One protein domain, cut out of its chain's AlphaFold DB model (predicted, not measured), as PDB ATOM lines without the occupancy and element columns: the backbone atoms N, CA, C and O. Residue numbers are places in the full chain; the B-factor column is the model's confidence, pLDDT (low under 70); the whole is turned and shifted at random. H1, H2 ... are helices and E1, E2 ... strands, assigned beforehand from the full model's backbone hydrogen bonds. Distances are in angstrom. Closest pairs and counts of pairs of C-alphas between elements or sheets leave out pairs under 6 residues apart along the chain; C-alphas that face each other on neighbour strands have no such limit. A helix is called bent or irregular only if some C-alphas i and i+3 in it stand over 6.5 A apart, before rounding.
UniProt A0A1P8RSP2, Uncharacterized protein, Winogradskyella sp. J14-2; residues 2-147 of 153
ATOM      1  N   ILE A   2     242.035 161.949 171.058       67.06
ATOM      2  CA  ILE A   2     243.061 162.677 170.277       67.06
ATOM      3  C   ILE A   2     243.885 161.789 169.317       67.06
ATOM      4  O   ILE A   2     244.187 162.203 168.203       67.06
ATOM      5  N   LYS A   3     244.210 160.539 169.693       69.12
ATOM      6  CA  LYS A   3     245.017 159.640 168.838       69.12
ATOM      7  C   LYS A   3     244.300 159.224 167.544       69.12
ATOM      8  O   LYS A   3     244.911 159.269 166.486       69.12
ATOM      9  N   LYS A   4     243.005 158.872 167.611       74.12
ATOM     10  CA  LYS A   4     242.209 158.490 166.425       74.12
ATOM     11  C   LYS A   4     242.047 159.661 165.449       74.12
ATOM     12  O   LYS A   4     242.178 159.468 164.248       74.12
ATOM     13  N   LEU A   5     241.857 160.870 165.980       82.50
ATOM     14  CA  LEU A   5     241.785 162.093 165.183       82.50
ATOM     15  C   LEU A   5     243.120 162.393 164.475       82.50
ATOM     16  O   LEU A   5     243.126 162.747 163.303       82.50
ATOM     17  N   LYS A   6     244.261 162.164 165.144       79.88
ATOM     18  CA  LYS A   6     245.596 162.323 164.542       79.88
ATOM     19  C   LYS A   6     245.817 161.382 163.350       79.88
ATOM     20  O   LYS A   6     246.306 161.832 162.321       79.88
ATOM     21  N   TYR A   7     245.435 160.108 163.461       85.75
ATOM     22  CA  TYR A   7     245.537 159.163 162.337       85.75
ATOM     23  C   TYR A   7     244.607 159.529 161.173       85.75
ATOM     24  O   TYR A   7     244.999 159.384 160.020       85.75
ATOM     25  N   PHE A   8     243.418 160.062 161.466       86.31
ATOM     26  CA  PHE A   8     242.500 160.566 160.444       86.31
ATOM     27  C   PHE A   8     243.094 161.754 159.665       86.31
ATOM     28  O   PHE A   8     243.097 161.736 158.437       86.31
ATOM     29  N   PHE A   9     243.690 162.732 160.357       88.00
ATOM     30  CA  PHE A   9     244.380 163.855 159.708       88.00
ATOM     31  C   PHE A   9     245.580 163.415 158.862       88.00
ATOM     32  O   PHE A   9     245.772 163.936 157.767       88.00
ATOM     33  N   ILE A  10     246.365 162.439 159.333       89.00
ATOM     34  CA  ILE A  10     247.475 161.872 158.552       89.00
ATOM     35  C   ILE A  10     246.946 161.202 157.275       89.00
ATOM     36  O   ILE A  10     247.521 161.399 156.209       89.00
ATOM     37  N   GLY A  11     245.833 160.467 157.360       88.94
ATOM     38  CA  GLY A  11     245.184 159.865 156.192       88.94
ATOM     39  C   GLY A  11     244.743 160.902 155.155       88.94
ATOM     40  O   GLY A  11     245.050 160.749 153.976       88.94
ATOM     41  N   ILE A  12     244.098 161.991 155.589       90.62
ATOM     42  CA  ILE A  12     243.707 163.101 154.701       90.62
ATOM     43  C   ILE A  12     244.933 163.731 154.039       90.62
ATOM     44  O   ILE A  12     244.922 163.972 152.835       90.62
ATOM     45  N   LEU A  13     246.002 163.974 154.803       90.94
ATOM     46  CA  LEU A  13     247.221 164.577 154.273       90.94
ATOM     47  C   LEU A  13     247.842 163.719 153.162       90.94
ATOM     48  O   LEU A  13     248.247 164.255 152.136       90.94
ATOM     49  N   ILE A  14     247.873 162.395 153.337       91.19
ATOM     50  CA  ILE A  14     248.374 161.463 152.316       91.19
ATOM     51  C   ILE A  14     247.521 161.537 151.044       91.19
ATOM     52  O   ILE A  14     248.078 161.561 149.951       91.19
ATOM     53  N   ILE A  15     246.192 161.622 151.171       91.12
ATOM     54  CA  ILE A  15     245.291 161.761 150.017       91.12
ATOM     55  C   ILE A  15     245.553 163.081 149.281       91.12
ATOM     56  O   ILE A  15     245.696 163.068 148.065       91.12
ATOM     57  N   ILE A  16     245.675 164.203 150.001       90.19
ATOM     58  CA  ILE A  16     245.959 165.517 149.398       90.19
ATOM     59  C   ILE A  16     247.299 165.498 148.656       90.19
ATOM     60  O   ILE A  16     247.375 165.939 147.514       90.19
ATOM     61  N   ILE A  17     248.350 164.948 149.272       90.94
ATOM     62  CA  ILE A  17     249.662 164.813 148.623       90.94
ATOM     63  C   ILE A  17     249.557 163.920 147.380       90.94
ATOM     64  O   ILE A  17     250.126 164.253 146.345       90.94
ATOM     65  N   GLY A  18     248.806 162.818 147.461       87.94
ATOM     66  CA  GLY A  18     248.553 161.930 146.329       87.94
ATOM     67  C   GLY A  18     247.859 162.638 145.165       87.94
ATOM     68  O   GLY A  18     248.277 162.457 144.026       87.94
ATOM     69  N   LEU A  19     246.865 163.485 145.446       84.75
ATOM     70  CA  LEU A  19     246.183 164.295 144.431       84.75
ATOM     71  C   LEU A  19     247.131 165.304 143.772       84.75
ATOM     72  O   LEU A  19     247.155 165.382 142.551       84.75
ATOM     73  N   ILE A  20     247.965 166.001 144.551       82.00
ATOM     74  CA  ILE A  20     248.947 166.966 144.019       82.00
ATOM     75  C   ILE A  20     249.970 166.273 143.110       82.00
ATOM     76  O   ILE A  20     250.320 166.787 142.049       82.00
ATOM     77  N   ILE A  21     250.473 165.103 143.521       82.44
ATOM     78  CA  ILE A  21     251.395 164.307 142.701       82.44
ATOM     79  C   ILE A  21     250.680 163.846 141.429       82.44
ATOM     80  O   ILE A  21     251.238 163.966 140.344       82.44
ATOM     81  N   TYR A  22     249.450 163.349 141.544       77.56
ATOM     82  CA  TYR A  22     248.680 162.903 140.390       77.56
ATOM     83  C   TYR A  22     248.471 164.033 139.375       77.56
ATOM     84  O   TYR A  22     248.780 163.861 138.204       77.56
ATOM     85  N   GLU A  23     248.037 165.207 139.823       72.19
ATOM     86  CA  GLU A  23     247.839 166.380 138.967       72.19
ATOM     87  C   GLU A  23     249.139 166.798 138.270       72.19
ATOM     88  O   GLU A  23     249.182 166.917 137.048       72.19
ATOM     89  N   LYS A  24     250.242 166.903 139.018       71.06
ATOM     90  CA  LYS A  24     251.531 167.333 138.464       71.06
ATOM     91  C   LYS A  24     252.141 166.354 137.457       71.06
ATOM     92  O   LYS A  24     252.855 166.793 136.568       71.06
ATOM     93  N   PHE A  25     251.950 165.047 137.639       68.94
ATOM     94  CA  PHE A  25     252.575 164.031 136.780       68.94
ATOM     95  C   PHE A  25     251.662 163.511 135.673       68.94
ATOM     96  O   PHE A  25     252.162 162.923 134.719       68.94
ATOM     97  N   TYR A  26     250.345 163.661 135.819       66.62
ATOM     98  CA  TYR A  26     249.384 163.104 134.873       66.62
ATOM     99  C   TYR A  26     248.474 164.152 134.237       66.62
ATOM    100  O   TYR A  26     247.840 163.830 133.247       66.62
ATOM    101  N   LEU A  27     248.332 165.360 134.771       66.06
ATOM    102  CA  LEU A  27     247.444 166.360 134.169       66.06
ATOM    103  C   LEU A  27     248.269 167.481 133.538       66.06
ATOM    104  O   LEU A  27     248.108 167.776 132.363       66.06
ATOM    105  N   THR A  28     249.242 168.029 134.255       71.62
ATOM    106  CA  THR A  28     250.036 169.150 133.744       71.62
ATOM    107  C   THR A  28     251.280 168.691 132.988       71.62
ATOM    108  O   THR A  28     252.171 168.080 133.579       71.62
ATOM    109  N   GLU A  29     251.401 169.074 131.716       81.94
ATOM    110  CA  GLU A  29     252.664 168.949 130.982       81.94
ATOM    111  C   GLU A  29     253.525 170.199 131.194       81.94
ATOM    112  O   GLU A  29     253.044 171.337 131.166       81.94
ATOM    113  N   TYR A  30     254.817 169.978 131.438       85.88
ATOM    114  CA  TYR A  30     255.781 171.031 131.740       85.88
ATOM    115  C   TYR A  30     257.006 170.901 130.838       85.88
ATOM    116  O   TYR A  30     257.714 169.892 130.877       85.88
ATOM    117  N   TYR A  31     257.286 171.951 130.075       90.50
ATOM    118  CA  TYR A  31     258.465 172.055 129.221       90.50
ATOM    119  C   TYR A  31     259.358 173.186 129.709       90.50
ATOM    120  O   TYR A  31     258.886 174.295 129.938       90.50
ATOM    121  N   ASP A  32     260.650 172.909 129.831       93.44
ATOM    122  CA  ASP A  32     261.661 173.875 130.255       93.44
ATOM    123  C   ASP A  32     262.898 173.700 129.385       93.44
ATOM    124  O   ASP A  32     263.444 172.596 129.279       93.44
ATOM    125  N   PHE A  33     263.268 174.762 128.677       95.62
ATOM    126  CA  PHE A  33     264.343 174.724 127.700       95.62
ATOM    127  C   PHE A  33     264.933 176.102 127.426       95.62
ATOM    128  O   PHE A  33     264.354 177.145 127.731       95.62
ATOM    129  N   GLU A  34     266.098 176.089 126.786       95.62
ATOM    130  CA  GLU A  34     266.810 177.292 126.378       95.62
ATOM    131  C   GLU A  34     266.780 177.466 124.857       95.62
ATOM    132  O   GLU A  34     266.999 176.527 124.077       95.62
ATOM    133  N   ILE A  35     266.547 178.699 124.415       94.06
ATOM    134  CA  ILE A  35     266.589 179.104 123.011       94.06
ATOM    135  C   ILE A  35     267.356 180.427 122.893       94.06
ATOM    136  O   ILE A  35     266.899 181.491 123.301       94.06
ATOM    137  N   GLY A  36     268.576 180.363 122.355       89.81
ATOM    138  CA  GLY A  36     269.474 181.520 122.344       89.81
ATOM    139  C   GLY A  36     269.913 181.908 123.759       89.81
ATOM    140  O   GLY A  36     270.548 181.109 124.435       89.81
ATOM    141  N   GLU A  37     269.597 183.134 124.182       92.19
ATOM    142  CA  GLU A  37     269.916 183.682 125.516       92.19
ATOM    143  C   GLU A  37     268.681 183.732 126.441       92.19
ATOM    144  O   GLU A  37     268.658 184.471 127.432       92.19
ATOM    145  N   TYR A  38     267.634 182.986 126.081       95.06
ATOM    146  CA  TYR A  38     266.346 182.980 126.763       95.06
ATOM    147  C   TYR A  38     266.031 181.589 127.312       95.06
ATOM    148  O   TYR A  38     266.207 180.586 126.619       95.06
ATOM    149  N   SER A  39     265.519 181.552 128.539       95.88
ATOM    150  CA  SER A  39     264.890 180.384 129.154       95.88
ATOM    151  C   SER A  39     263.380 180.486 128.958       95.88
ATOM    152  O   SER A  39     262.781 181.543 129.195       95.88
ATOM    153  N   VAL A  40     262.775 179.398 128.492       96.44
ATOM    154  CA  VAL A  40     261.346 179.296 128.206       96.44
ATOM    155  C   VAL A  40     260.760 178.171 129.047       96.44
ATOM    156  O   VAL A  40     261.181 177.023 128.939       96.44
ATOM    157  N   GLU A  41     259.766 178.513 129.861       95.00
ATOM    158  CA  GLU A  41     258.953 177.557 130.612       95.00
ATOM    159  C   GLU A  41     257.542 177.553 130.026       95.00
ATOM    160  O   GLU A  41     256.857 178.577 130.058       95.00
ATOM    161  N   THR A  42     257.080 176.406 129.546       91.62
ATOM    162  CA  THR A  42     255.716 176.224 129.045       91.62
ATOM    163  C   THR A  42     254.979 175.249 129.943       91.62
ATOM    164  O   THR A  42     255.457 174.148 130.207       91.62
ATOM    165  N   ILE A  43     253.810 175.666 130.419       89.62
ATOM    166  CA  ILE A  43     252.904 174.852 131.226       89.62
ATOM    167  C   ILE A  43     251.623 174.688 130.426       89.62
ATOM    168  O   ILE A  43     250.955 175.689 130.159       89.62
ATOM    169  N   ALA A  44     251.297 173.457 130.054       85.19
ATOM    170  CA  ALA A  44     250.050 173.135 129.381       85.19
ATOM    171  C   ALA A  44     249.046 172.625 130.421       85.19
ATOM    172  O   ALA A  44     249.330 171.663 131.143       85.19
ATOM    173  N   ASP A  45     247.898 173.295 130.526       72.88
ATOM    174  CA  ASP A  45     246.798 172.832 131.372       72.88
ATOM    175  C   ASP A  45     246.080 171.689 130.646       72.88
ATOM    176  O   ASP A  45     245.185 171.909 129.830       72.88
ATOM    177  N   GLU A  46     246.568 170.464 130.846       62.75
ATOM    178  CA  GLU A  46     246.039 169.274 130.194       62.75
ATOM    179  C   GLU A  46     245.297 168.332 131.151       62.75
ATOM    180  O   GLU A  46     245.455 168.318 132.368       62.75
ATOM    181  N   CYS A  47     244.454 167.488 130.561       56.50
ATOM    182  CA  CYS A  47     243.979 166.261 131.175       56.50
ATOM    183  C   CYS A  47     244.552 165.088 130.369       56.50
ATOM    184  O   CYS A  47     244.393 165.052 129.149       56.50
ATOM    185  N   ASN A  48     245.202 164.110 131.020       45.00
ATOM    186  CA  ASN A  48     245.916 163.014 130.337       45.00
ATOM    187  C   ASN A  48     245.078 162.211 129.323       45.00
ATOM    188  O   ASN A  48     245.637 161.534 128.464       45.00
ATOM    189  N   SER A  49     243.745 162.243 129.428       47.41
ATOM    190  CA  SER A  49     242.822 161.517 128.544       47.41
ATOM    191  C   SER A  49     242.288 162.329 127.359       47.41
ATOM    192  O   SER A  49     241.523 161.794 126.559       47.41
ATOM    193  N   CYS A  50     242.641 163.606 127.237       53.00
ATOM    194  CA  CYS A  50     242.117 164.497 126.205       53.00
ATOM    195  C   CYS A  50     243.110 164.563 125.039       53.00
ATOM    196  O   CYS A  50     244.020 165.383 125.045       53.00
ATOM    197  N   PHE A  51     242.995 163.661 124.056       48.25
ATOM    198  CA  PHE A  51     243.944 163.599 122.936       48.25
ATOM    199  C   PHE A  51     243.268 163.780 121.571       48.25
ATOM    200  O   PHE A  51     242.371 163.021 121.212       48.25
ATOM    201  N   LEU A  52     243.833 164.741 120.829       52.66
ATOM    202  CA  LEU A  52     243.764 165.064 119.391       52.66
ATOM    203  C   LEU A  52     242.910 166.252 118.931       52.66
ATOM    204  O   LEU A  52     243.424 166.961 118.075       52.66
ATOM    205  N   ASP A  53     241.758 166.550 119.542       53.69
ATOM    206  CA  ASP A  53     240.853 167.620 119.050       53.69
ATOM    207  C   ASP A  53     240.423 168.628 120.136       53.69
ATOM    208  O   ASP A  53     239.426 169.338 119.992       53.69
ATOM    209  N   TRP A  54     241.110 168.650 121.281       69.69
ATOM    210  CA  TRP A  54     240.734 169.520 122.395       69.69
ATOM    211  C   TRP A  54     241.650 170.745 122.481       69.69
ATOM    212  O   TRP A  54     242.844 170.684 122.171       69.69
ATOM    213  N   TYR A  55     241.048 171.858 122.885       77.00
ATOM    214  CA  TYR A  55     241.731 173.116 123.125       77.00
ATOM    215  C   TYR A  55     242.543 173.027 124.421       77.00
ATOM    216  O   TYR A  55     241.981 172.740 125.477       77.00
ATOM    217  N   THR A  56     243.842 173.295 124.333       80.81
ATOM    218  CA  THR A  56     244.771 173.357 125.465       80.81
ATOM    219  C   THR A  56     245.188 174.808 125.689       80.81
ATOM    220  O   THR A  56     245.610 175.482 124.751       80.81
ATOM    221  N   GLU A  57     245.137 175.298 126.928       87.06
ATOM    222  CA  GLU A  57     245.744 176.588 127.274       87.06
ATOM    223  C   GLU A  57     247.187 176.399 127.731       87.06
ATOM    224  O   GLU A  57     247.478 175.646 128.662       87.06
ATOM    225  N   ASN A  58     248.101 177.118 127.081       90.06
ATOM    226  CA  ASN A  58     249.516 177.092 127.410       90.06
ATOM    227  C   ASN A  58     249.915 178.405 128.058       90.06
ATOM    228  O   ASN A  58     249.874 179.463 127.432       90.06
ATOM    229  N   THR A  59     250.398 178.318 129.292       93.06
ATOM    230  CA  THR A  59     251.108 179.411 129.944       93.06
ATOM    231  C   THR A  59     252.578 179.345 129.562       93.06
ATOM    232  O   THR A  59     253.292 178.455 130.022       93.06
ATOM    233  N   ILE A  60     253.052 180.326 128.795       95.44
ATOM    234  CA  ILE A  60     254.463 180.439 128.413       95.44
ATOM    235  C   ILE A  60     255.120 181.559 129.215       95.44
ATOM    236  O   ILE A  60     254.661 182.701 129.218       95.44
ATOM    237  N   LYS A  61     256.213 181.258 129.907       96.25
ATOM    238  CA  LYS A  61     257.063 182.247 130.570       96.25
ATOM    239  C   LYS A  61     258.392 182.306 129.847       96.25
ATOM    240  O   LYS A  61     259.042 181.284 129.675       96.25
ATOM    241  N   ILE A  62     258.813 183.512 129.505       96.50
ATOM    242  CA  ILE A  62     260.102 183.765 128.867       96.50
ATOM    243  C   ILE A  62     260.935 184.588 129.835       96.50
ATOM    244  O   ILE A  62     260.433 185.546 130.429       96.50
ATOM    245  N   LYS A  63     262.192 184.206 130.029       95.50
ATOM    246  CA  LYS A  63     263.151 184.904 130.886       95.50
ATOM    247  C   LYS A  63     264.464 185.082 130.142       95.50
ATOM    248  O   LYS A  63     264.895 184.174 129.439       95.50
ATOM    249  N   SER A  64     265.142 186.199 130.367       90.50
ATOM    250  CA  SER A  64     266.563 186.332 130.053       90.50
ATOM    251  C   SER A  64     267.327 186.776 131.287       90.50
ATOM    252  O   SER A  64     267.069 187.846 131.834       90.50
ATOM    253  N   GLU A  65     268.305 185.979 131.711       81.62
ATOM    254  CA  GLU A  65     269.201 186.374 132.803       81.62
ATOM    255  C   GLU A  65     270.128 187.522 132.384       81.62
ATOM    256  O   GLU A  65     270.425 188.410 133.186       81.62
ATOM    257  N   LYS A  66     270.534 187.542 131.108       79.69
ATOM    258  CA  LYS A  66     271.421 188.563 130.540       79.69
ATOM    259  C   LYS A  66     270.762 189.942 130.513       79.69
ATOM    260  O   LYS A  66     271.406 190.924 130.873       79.69
ATOM    261  N   TYR A  67     269.493 190.007 130.111       75.62
ATOM    262  CA  TYR A  67     268.739 191.263 130.008       75.62
ATOM    263  C   TYR A  67     267.864 191.550 131.236       75.62
ATOM    264  O   TYR A  67     267.206 192.585 131.283       75.62
ATOM    265  N   GLN A  68     267.857 190.655 132.236       81.56
ATOM    266  CA  GLN A  68     267.013 190.737 133.439       81.56
ATOM    267  C   GLN A  68     265.520 190.940 133.113       81.56
ATOM    268  O   GLN A  68     264.778 191.564 133.872       81.56
ATOM    269  N   SER A  69     265.069 190.410 131.975       84.81
ATOM    270  CA  SER A  69     263.710 190.574 131.463       84.81
ATOM    271  C   SER A  69     262.894 189.298 131.666       84.81
ATOM    272  O   SER A  69     263.415 188.179 131.617       84.81
ATOM    273  N   LYS A  70     261.593 189.459 131.936       92.75
ATOM    274  CA  LYS A  70     260.656 188.346 132.117       92.75
ATOM    275  C   LYS A  70     259.268 188.702 131.601       92.75
ATOM    276  O   LYS A  70     258.689 189.690 132.044       92.75
ATOM    277  N   GLY A  71     258.714 187.837 130.760       94.50
ATOM    278  CA  GLY A  71     257.345 187.905 130.254       94.50
ATOM    279  C   GLY A  71     256.541 186.659 130.621       94.50
ATOM    280  O   GLY A  71     257.103 185.587 130.871       94.50
ATOM    281  N   LYS A  72     255.217 186.802 130.677       96.12
ATOM    282  CA  LYS A  72     254.266 185.690 130.796       96.12
ATOM    283  C   LYS A  72     253.169 185.894 129.759       96.12
ATOM    284  O   LYS A  72     252.523 186.935 129.770       96.12
ATOM    285  N   PHE A  73     252.943 184.878 128.944       95.31
ATOM    286  CA  PHE A  73     252.015 184.885 127.824       95.31
ATOM    287  C   PHE A  73     251.089 183.675 127.903       95.31
ATOM    288  O   PHE A  73     251.375 182.707 128.618       95.31
ATOM    289  N   GLN A  74     249.974 183.753 127.185       93.62
ATOM    290  CA  GLN A  74     249.021 182.661 127.044       93.62
ATOM    291  C   GLN A  74     248.847 182.353 125.563       93.62
ATOM    292  O   GLN A  74     248.753 183.273 124.756       93.62
ATOM    293  N   LEU A  75     248.792 181.071 125.215       91.62
ATOM    294  CA  LEU A  75     248.472 180.625 123.866       91.62
ATOM    295  C   LEU A  75     247.558 179.403 123.931       91.62
ATOM    296  O   LEU A  75     247.928 178.367 124.488       91.62
ATOM    297  N   GLY A  76     246.372 179.527 123.349       89.06
ATOM    298  CA  GLY A  76     245.478 178.397 123.130       89.06
ATOM    299  C   GLY A  76     245.959 177.552 121.956       89.06
ATOM    300  O   GLY A  76     246.305 178.116 120.923       89.06
ATOM    301  N   THR A  77     246.005 176.231 122.086       87.38
ATOM    302  CA  THR A  77     246.468 175.307 121.039       87.38
ATOM    303  C   THR A  77     245.490 174.168 120.823       87.38
ATOM    304  O   THR A  77     244.687 173.847 121.693       87.38
ATOM    305  N   GLU A  78     245.584 173.515 119.667       82.94
ATOM    306  CA  GLU A  78     244.860 172.274 119.400       82.94
ATOM    307  C   GLU A  78     245.787 171.077 119.642       82.94
ATOM    308  O   GLU A  78     246.665 170.747 118.834       82.94
ATOM    309  N   GLY A  79     245.625 170.445 120.806       78.00
ATOM    310  CA  GLY A  79     246.554 169.437 121.313       78.00
ATOM    311  C   GLY A  79     247.919 170.008 121.742       78.00
ATOM    312  O   GLY A  79     248.077 171.223 121.886       78.00
ATOM    313  N   PRO A  80     248.939 169.145 121.927       77.31
ATOM    314  CA  PRO A  80     250.211 169.518 122.565       77.31
ATOM    315  C   PRO A  80     251.202 170.212 121.614       77.31
ATOM    316  O   PRO A  80     252.395 170.294 121.884       77.31
ATOM    317  N   LYS A  81     250.752 170.622 120.431       84.75
ATOM    318  CA  LYS A  81     251.626 170.952 119.307       84.75
ATOM    319  C   LYS A  81     252.091 172.397 119.406       84.75
ATOM    320  O   LYS A  81     251.298 173.319 119.252       84.75
ATOM    321  N   LEU A  82     253.388 172.578 119.597       92.62
ATOM    322  CA  LEU A  82     254.003 173.895 119.696       92.62
ATOM    323  C   LEU A  82     255.325 173.925 118.946       92.62
ATOM    324  O   LEU A  82     256.088 172.962 118.964       92.62
ATOM    325  N   GLU A  83     255.617 175.052 118.322       95.44
ATOM    326  CA  GLU A  83     256.899 175.361 117.710       95.44
ATOM    327  C   GLU A  83     257.428 176.657 118.310       95.44
ATOM    328  O   GLU A  83     256.699 177.639 118.424       95.44
ATOM    329  N   PHE A  84     258.707 176.670 118.665       97.38
ATOM    330  CA  PHE A  84     259.373 177.836 119.230       97.38
ATOM    331  C   PHE A  84     260.518 178.249 118.322       97.38
ATOM    332  O   PHE A  84     261.414 177.448 118.013       97.38
ATOM    333  N   GLY A  85     260.495 179.506 117.897       97.38
ATOM    334  CA  GLY A  85     261.471 180.051 116.971       97.38
ATOM    335  C   GLY A  85     261.923 181.455 117.320       97.38
ATOM    336  O   GLY A  85     261.253 182.174 118.051       97.38
ATOM    337  N   LEU A  86     263.061 181.848 116.759       97.62
ATOM    338  CA  LEU A  86     263.589 183.208 116.845       97.62
ATOM    339  C   LEU A  86     263.716 183.799 115.444       97.62
ATOM    340  O   LEU A  86     263.917 183.064 114.472       97.62
ATOM    341  N   ASN A  87     263.617 185.122 115.353       96.81
ATOM    342  CA  ASN A  87     264.011 185.843 114.149       96.81
ATOM    343  C   ASN A  87     265.546 185.935 114.036       96.81
ATOM    344  O   ASN A  87     266.278 185.624 114.980       96.81
ATOM    345  N   GLU A  88     266.046 186.384 112.885       94.62
ATOM    346  CA  GLU A  88     267.492 186.492 112.619       94.62
ATOM    347  C   GLU A  88     268.229 187.356 113.660       94.62
ATOM    348  O   GLU A  88     269.330 187.013 114.098       94.62
ATOM    349  N   LEU A  89     267.585 188.437 114.111       94.81
ATOM    350  CA  LEU A  89     268.128 189.365 115.107       94.81
ATOM    351  C   LEU A  89     268.027 188.850 116.553       94.81
ATOM    352  O   LEU A  89     268.629 189.443 117.445       94.81
ATOM    353  N   LYS A  90     267.304 187.748 116.798       94.69
ATOM    354  CA  LYS A  90     267.066 187.137 118.122       94.69
ATOM    355  C   LYS A  90     266.442 188.078 119.159       94.69
ATOM    356  O   LYS A  90     266.615 187.877 120.363       94.69
ATOM    357  N   ASN A  91     265.710 189.082 118.696       94.38
ATOM    358  CA  ASN A  91     264.957 190.011 119.536       94.38
ATOM    359  C   ASN A  91     263.443 189.782 119.451       94.38
ATOM    360  O   ASN A  91     262.682 190.414 120.174       94.38
ATOM    361  N   GLN A  92     262.993 188.863 118.597       96.81
ATOM    362  CA  GLN A  92     261.605 188.425 118.547       96.81
ATOM    363  C   GLN A  92     261.535 186.903 118.619       96.81
ATOM    364  O   GLN A  92     262.368 186.200 118.037       96.81
ATOM    365  N   MET A  93     260.512 186.401 119.304       97.56
ATOM    366  CA  MET A  93     260.182 184.982 119.375       97.56
ATOM    367  C   MET A  93     258.831 184.725 118.721       97.56
ATOM    368  O   MET A  93     257.898 185.509 118.880       97.56
ATOM    369  N   VAL A  94     258.732 183.601 118.021       97.31
ATOM    370  CA  VAL A  94     257.455 183.037 117.591       97.31
ATOM    371  C   VAL A  94     257.168 181.787 118.409       97.31
ATOM    372  O   VAL A  94     258.042 180.934 118.586       97.31
ATOM    373  N   ILE A  95     255.941 181.694 118.907       96.62
ATOM    374  CA  ILE A  95     255.378 180.507 119.539       96.62
ATOM    375  C   ILE A  95     254.170 180.124 118.693       96.62
ATOM    376  O   ILE A  95     253.165 180.828 118.673       96.62
ATOM    377  N   ASN A  96     254.299 179.051 117.925       95.25
ATOM    378  CA  ASN A  96     253.356 178.701 116.873       95.25
ATOM    379  C   ASN A  96     252.688 177.355 117.158       95.25
ATOM    380  O   ASN A  96     253.372 176.366 117.410       95.25
ATOM    381  N   CYS A  97     251.367 177.303 117.054       92.38
ATOM    382  CA  CYS A  97     250.593 176.078 116.911       92.38
ATOM    383  C   CYS A  97     250.088 176.011 115.463       92.38
ATOM    384  O   CYS A  97     249.081 176.653 115.137       92.38
ATOM    385  N   PRO A  98     250.767 175.256 114.577       89.38
ATOM    386  CA  PRO A  98     250.468 175.267 113.150       89.38
ATOM    387  C   PRO A  98     248.998 174.969 112.856       89.38
ATOM    388  O   PRO A  98     248.463 173.954 113.304       89.38
ATOM    389  N   GLY A  99     248.362 175.840 112.071       85.62
ATOM    390  CA  GLY A  99     246.958 175.715 111.680       85.62
ATOM    391  C   GLY A  99     245.936 176.154 112.733       85.62
ATOM    392  O   GLY A  99     244.745 176.008 112.473       85.62
ATOM    393  N   HIS A 100     246.362 176.689 113.883       88.31
ATOM    394  CA  HIS A 100     245.448 177.103 114.954       88.31
ATOM    395  C   HIS A 100     245.728 178.519 115.466       88.31
ATOM    396  O   HIS A 100     244.892 179.408 115.325       88.31
ATOM    397  N   SER A 101     246.901 178.742 116.057       90.81
ATOM    398  CA  SER A 101     247.232 179.997 116.731       90.81
ATOM    399  C   SER A 101     248.726 180.284 116.655       90.81
ATOM    400  O   SER A 101     249.560 179.379 116.611       90.81
ATOM    401  N   THR A 102     249.075 181.563 116.659       94.62
ATOM    402  CA  THR A 102     250.466 182.009 116.629       94.62
ATOM    403  C   THR A 102     250.603 183.212 117.542       94.62
ATOM    404  O   THR A 102     249.826 184.155 117.445       94.62
ATOM    405  N   LEU A 103     251.610 183.180 118.406       95.62
ATOM    406  CA  LEU A 103     251.996 184.279 119.275       95.62
ATOM    407  C   LEU A 103     253.365 184.801 118.840       95.62
ATOM    408  O   LEU A 103     254.336 184.043 118.759       95.62
ATOM    409  N   PHE A 104     253.449 186.106 118.604       97.12
ATOM    410  CA  PHE A 104     254.702 186.810 118.363       97.12
ATOM    411  C   PHE A 104     255.050 187.640 119.592       97.12
ATOM    412  O   PHE A 104     254.221 188.391 120.097       97.12
ATOM    413  N   VAL A 105     256.282 187.519 120.070       97.38
ATOM    414  CA  VAL A 105     256.752 188.221 121.265       97.38
ATOM    415  C   VAL A 105     257.957 189.075 120.916       97.38
ATOM    416  O   VAL A 105     258.940 188.572 120.372       97.38
ATOM    417  N   ASP A 106     257.897 190.353 121.270       96.19
ATOM    418  CA  ASP A 106     259.062 191.225 121.365       96.19
ATOM    419  C   ASP A 106     259.819 190.900 122.655       96.19
ATOM    420  O   ASP A 106     259.289 191.061 123.757       96.19
ATOM    421  N   LEU A 107     261.049 190.410 122.522       95.19
ATOM    422  CA  LEU A 107     261.876 189.960 123.642       95.19
ATOM    423  C   LEU A 107     262.586 191.114 124.355       95.19
ATOM    424  O   LEU A 107     262.962 190.953 125.518       95.19
ATOM    425  N   ASP A 108     262.737 192.267 123.701       92.12
ATOM    426  CA  ASP A 108     263.336 193.455 124.314       92.12
ATOM    427  C   ASP A 108     262.350 194.075 125.314       92.12
ATOM    428  O   ASP A 108     262.717 194.427 126.438       92.12
ATOM    429  N   ASN A 109     261.073 194.144 124.925       93.12
ATOM    430  CA  ASN A 109     260.002 194.731 125.734       93.12
ATOM    431  C   ASN A 109     259.178 193.698 126.521       93.12
ATOM    432  O   ASN A 109     258.422 194.075 127.417       93.12
ATOM    433  N   MET A 110     259.332 192.404 126.223       94.75
ATOM    434  CA  MET A 110     258.517 191.307 126.766       94.75
ATOM    435  C   MET A 110     257.013 191.523 126.546       94.75
ATOM    436  O   MET A 110     256.195 191.274 127.434       94.75
ATOM    437  N   THR A 111     256.651 191.970 125.345       95.88
ATOM    438  CA  THR A 111     255.269 192.260 124.942       95.88
ATOM    439  C   THR A 111     254.850 191.420 123.748       95.88
ATOM    440  O   THR A 111     255.660 191.099 122.882       95.88
ATOM    441  N   GLU A 112     253.564 191.093 123.687       96.38
ATOM    442  CA  GLU A 112     252.960 190.502 122.498       96.38
ATOM    443  C   GLU A 112     252.931 191.525 121.357       96.38
ATOM    444  O   GLU A 112     252.644 192.706 121.572       96.38
ATOM    445  N   LEU A 113     253.280 191.074 120.156       94.88
ATOM    446  CA  LEU A 113     253.205 191.861 118.936       94.88
ATOM    447  C   LEU A 113     251.872 191.583 118.253       94.88
ATOM    448  O   LEU A 113     251.584 190.441 117.901       94.88
ATOM    449  N   ASP A 114     251.101 192.643 118.033       90.94
ATOM    450  CA  ASP A 114     249.871 192.573 117.253       90.94
ATOM    451  C   ASP A 114     250.228 192.462 115.765       90.94
ATOM    452  O   ASP A 114     250.895 193.337 115.201       90.94
ATOM    453  N   VAL A 115     249.863 191.338 115.153       88.75
ATOM    454  CA  VAL A 115     250.144 191.038 113.748       88.75
ATOM    455  C   VAL A 115     248.823 190.732 113.069       88.75
ATOM    456  O   VAL A 115     248.162 189.747 113.394       88.75
ATOM    457  N   ASP A 116     248.474 191.559 112.085       86.38
ATOM    458  CA  ASP A 116     247.270 191.362 111.288       86.38
ATOM    459  C   ASP A 116     247.251 189.967 110.658       86.38
ATOM    460  O   ASP A 116     248.246 189.518 110.079       86.38
ATOM    461  N   PHE A 117     246.087 189.313 110.695       79.06
ATOM    462  CA  PHE A 117     245.905 187.961 110.163       79.06
ATOM    463  C   PHE A 117     246.365 187.826 108.700       79.06
ATOM    464  O   PHE A 117     246.991 186.835 108.330       79.06
ATOM    465  N   GLU A 118     246.125 188.856 107.882       84.00
ATOM    466  CA  GLU A 118     246.531 188.909 106.469       84.00
ATOM    467  C   GLU A 118     248.057 188.891 106.269       84.00
ATOM    468  O   GLU A 118     248.540 188.504 105.205       84.00
ATOM    469  N   ASN A 119     248.826 189.271 107.293       87.19
ATOM    470  CA  ASN A 119     250.283 189.376 107.253       87.19
ATOM    471  C   ASN A 119     251.000 188.259 108.021       87.19
ATOM    472  O   ASN A 119     252.234 188.232 108.024       87.19
ATOM    473  N   ILE A 120     250.271 187.324 108.644       87.81
ATOM    474  CA  ILE A 120     250.868 186.263 109.470       87.81
ATOM    475  C   ILE A 120     251.877 185.437 108.671       87.81
ATOM    476  O   ILE A 120     252.979 185.216 109.157       87.81
ATOM    477  N   GLU A 121     251.563 185.015 107.442       88.62
ATOM    478  CA  GLU A 121     252.487 184.184 106.649       88.62
ATOM    479  C   GLU A 121     253.802 184.905 106.335       88.62
ATOM    480  O   GLU A 121     254.885 184.334 106.485       88.62
ATOM    481  N   ASN A 122     253.709 186.184 105.964       91.25
ATOM    482  CA  ASN A 122     254.882 187.020 105.739       91.25
ATOM    483  C   ASN A 122     255.697 187.141 107.028       91.25
ATOM    484  O   ASN A 122     256.913 186.951 107.004       91.25
ATOM    485  N   LYS A 123     255.031 187.370 108.164       93.50
ATOM    486  CA  LYS A 123     255.699 187.503 109.457       93.50
ATOM    487  C   LYS A 123     256.366 186.202 109.902       93.50
ATOM    488  O   LYS A 123     257.511 186.240 110.336       93.50
ATOM    489  N   LEU A 124     255.711 185.049 109.744       93.44
ATOM    490  CA  LEU A 124     256.272 183.727 110.058       93.44
ATOM    491  C   LEU A 124     257.576 183.461 109.293       93.44
ATOM    492  O   LEU A 124     258.492 182.853 109.847       93.44
ATOM    493  N   SER A 125     257.689 183.945 108.051       94.19
ATOM    494  CA  SER A 125     258.885 183.752 107.217       94.19
ATOM    495  C   SER A 125     260.161 184.384 107.792       94.19
ATOM    496  O   SER A 125     261.265 183.944 107.461       94.19
ATOM    497  N   GLU A 126     260.022 185.354 108.701       96.06
ATOM    498  CA  GLU A 126     261.133 186.016 109.395       96.06
ATOM    499  C   GLU A 126     261.757 185.145 110.499       96.06
ATOM    500  O   GLU A 126     262.822 185.478 111.026       96.06
ATOM    501  N   PHE A 127     261.111 184.033 110.863       97.12
ATOM    502  CA  PHE A 127     261.502 183.192 111.989       97.12
ATOM    503  C   PHE A 127     262.059 181.840 111.550       97.12
ATOM    504  O   PHE A 127     261.758 181.294 110.484       97.12
ATOM    505  N   LYS A 128     262.864 181.260 112.437       97.25
ATOM    506  CA  LYS A 128     263.353 179.885 112.348       97.25
ATOM    507  C   LYS A 128     263.009 179.136 113.626       97.25
ATOM    508  O   LYS A 128     263.316 179.610 114.717       97.25
ATOM    509  N   ILE A 129     262.388 177.971 113.484       96.75
ATOM    510  CA  ILE A 129     262.028 177.080 114.588       96.75
ATOM    511  C   ILE A 129     263.260 176.311 115.051       96.75
ATOM    512  O   ILE A 129     263.957 175.697 114.244       96.75
ATOM    513  N   TYR A 130     263.485 176.326 116.361       96.56
ATOM    514  CA  TYR A 130     264.558 175.597 117.039       96.56
ATOM    515  C   TYR A 130     264.023 174.417 117.838       96.56
ATOM    516  O   TYR A 130     264.693 173.392 117.931       96.56
ATOM    517  N   TRP A 131     262.838 174.568 118.424       96.81
ATOM    518  CA  TRP A 131     262.233 173.572 119.297       96.81
ATOM    519  C   TRP A 131     260.809 173.282 118.860       96.81
ATOM    520  O   TRP A 131     260.080 174.188 118.459       96.81
ATOM    521  N   ILE A 132     260.414 172.019 118.967       94.75
ATOM    522  CA  ILE A 132     259.048 171.571 118.726       94.75
ATOM    523  C   ILE A 132     258.572 170.693 119.877       94.75
ATOM    524  O   ILE A 132     259.340 169.900 120.420       94.75
ATOM    525  N   VAL A 133     257.295 170.791 120.213       91.19
ATOM    526  CA  VAL A 133     256.588 169.783 120.997       91.19
ATOM    527  C   VAL A 133     255.857 168.884 120.011       91.19
ATOM    528  O   VAL A 133     255.019 169.321 119.219       91.19
ATOM    529  N   THR A 134     256.245 167.614 119.995       86.38
ATOM    530  CA  THR A 134     255.696 166.624 119.062       86.38
ATOM    531  C   THR A 134     254.291 166.180 119.470       86.38
ATOM    532  O   THR A 134     253.849 166.398 120.597       86.38
ATOM    533  N   LYS A 135     253.594 165.450 118.586       80.25
ATOM    534  CA  LYS A 135     252.308 164.812 118.926       80.25
ATOM    535  C   LYS A 135     252.407 163.887 120.143       80.25
ATOM    536  O   LYS A 135     251.406 163.661 120.805       80.25
ATOM    537  N   GLN A 136     253.590 163.344 120.424       81.19
ATOM    538  CA  GLN A 136     253.862 162.491 121.578       81.19
ATOM    539  C   GLN A 136     254.133 163.287 122.865       81.19
ATOM    540  O   GLN A 136     254.577 162.687 123.835       81.19
ATOM    541  N   LYS A 137     253.885 164.609 122.885       82.44
ATOM    542  CA  LYS A 137     254.176 165.512 124.016       82.44
ATOM    543  C   LYS A 137     255.661 165.621 124.350       82.44
ATOM    544  O   LYS A 137     256.033 166.051 125.433       82.44
ATOM    545  N   GLU A 138     256.525 165.243 123.414       87.75
ATOM    546  CA  GLU A 138     257.969 165.308 123.609       87.75
ATOM    547  C   GLU A 138     258.501 166.629 123.073       87.75
ATOM    548  O   GLU A 138     258.310 166.930 121.889       87.75
ATOM    549  N   LEU A 139     259.216 167.370 123.919       92.94
ATOM    550  CA  LEU A 139     260.012 168.510 123.496       92.94
ATOM    551  C   LEU A 139     261.276 168.018 122.772       92.94
ATOM    552  O   LEU A 139     262.081 167.275 123.334       92.94
ATOM    553  N   LYS A 140     261.464 168.452 121.525       94.31
ATOM    554  CA  LYS A 140     262.624 168.119 120.693       94.31
ATOM    555  C   LYS A 140     263.249 169.373 120.117       94.31
ATOM    556  O   LYS A 140     262.556 170.232 119.576       94.31
ATOM    557  N   LYS A 141     264.574 169.441 120.188       95.56
ATOM    558  CA  LYS A 141     265.355 170.406 119.422       95.56
ATOM    559  C   LYS A 141     265.460 169.905 117.984       95.56
ATOM    560  O   LYS A 141     265.714 168.721 117.778       95.56
ATOM    561  N   LEU A 142     265.240 170.780 117.013       91.94
ATOM    562  CA  LEU A 142     265.396 170.445 115.604       91.94
ATOM    563  C   LEU A 142     266.876 170.426 115.218       91.94
ATOM    564  O   LEU A 142     267.621 171.346 115.559       91.94
ATOM    565  N   ASP A 143     267.268 169.397 114.469       89.12
ATOM    566  CA  ASP A 143     268.605 169.297 113.874       89.12
ATOM    567  C   ASP A 143     268.776 170.302 112.726       89.12
ATOM    568  O   ASP A 143     269.817 170.946 112.595       89.12
ATOM    569  N   GLU A 144     267.719 170.488 111.931       90.94
ATOM    570  CA  GLU A 144     267.653 171.464 110.846       90.94
ATOM    571  C   GLU A 144     266.567 172.504 111.125       90.94
ATOM    572  O   GLU A 144     265.394 172.182 111.336       90.94
ATOM    573  N   LEU A 145     266.964 173.778 111.118       93.00
ATOM    574  CA  LEU A 145     266.048 174.887 111.357       93.00
ATOM    575  C   LEU A 145     265.104 175.068 110.168       93.00
ATOM    576  O   LEU A 145     265.539 175.173 109.019       93.00
ATOM    577  N   ARG A 146     263.809 175.209 110.452       92.12
ATOM    578  CA  ARG A 146     262.769 175.424 109.437       92.12
ATOM    579  C   ARG A 146     261.933 176.661 109.726       92.12
ATOM    580  O   ARG A 146     261.929 177.166 110.843       92.12
ATOM    581  N   ILE A 147     261.248 177.157 108.702       93.38
ATOM    582  CA  ILE A 147     260.239 178.211 108.862       93.38
ATOM    583  C   ILE A 147     259.055 177.614 109.650       93.38
ATOM    584  O   ILE A 147     258.773 176.425 109.458       93.38
TER     585      ILE A 147
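Overview. This is residues 2 to 147 of the 153 residues of an uncharacterized protein of Winogradskyella sp. J14-2 (UniProt A0A1P8RSP2). Two strongly twisted sheets, E1 to E4 and E5 to E9 without H2, lie face to face as a sandwich, and one long helix, H1, sticks out from this body as an arm with residues 2 to 22. The short helix H2 packs on the five-stranded sheet, over its edge strand E7. The printed part has 146 residues, with two named helices and nine named strands in the order H1 E1 E2 E3 E4 E5 E6 E7 H2 E8 E9, of mixed class. The sheets run E1 E2 E3 E4 and E7 E6 E5 E8 E9, both antiparallel. The whole is loose, with a radius of gyration of the C-alphas of 19.0 A, and elongated, spanning 69 by 37 by 30 A.

Arrangement. H1, residues 2 to 26, is on neither sheet; a tight link joins it to E1, residues 28 to 35. E1, E2, residues 38 to 45, E3, residues 55 to 64, and E4, residues 69 to 78, form a meander, each strand the antiparallel neighbour of the one before. Within hydrogen-bond range are N 31 and O 42 at 2.9 A, N 41 and O 61 at 2.9 A, and N 60 and O 73 at 2.9 A. E5, residues 82 to 87, E6, residues 92 to 97, and E7, residues 101 to 106, form a second meander, with N 85 and O 94 at 2.9 A and N 95 and O 103 at 2.8 A. H2, residues 117 to 124, is on this second sheet at a height of 9.4 A, over E7 and across the strands at 66 degrees on the local plane; it is irregular, C-alphas 118 and 121 being 7.6 A apart. E8, residues 127 to 133, is the antiparallel neighbour of E5, with N 84 and O 131 at 2.8 A. It forms a hairpin with E9, residues 139 to 146, with N 142 and O 130 at 2.8 A; E9 bends by 89 degrees at residue 143. In the sandwich, two sheets face to face, the facing parts are 10.3 A centre to centre; the closest C-alphas of E4 and E6 are those of Thr 77 and Cys 97, 5.9 A apart. Every O i to N i+4 pair in H1 is within hydrogen-bond range, and 2 of 4 in H2.

Along the chain. H1 begins at C-alpha 2, (243.061, 162.677, 170.277), and measures 36.0 A. E3 measures 29.0 A and E4 28.9 A; E9 ends at C-alpha 146, (262.769, 175.424, 109.437).

Size, cuts and confidence. The C-alphas farthest apart, of Ile 2 and Asn 122, are 70.0 A apart. Without residues 2 to 22 the body spans 40 by 34 by 29 A. The printed part has no cut and no long link. Its mean pLDDT is 87.0; residues 2 to 3, 25 to 27 and 46 to 54 are under 70.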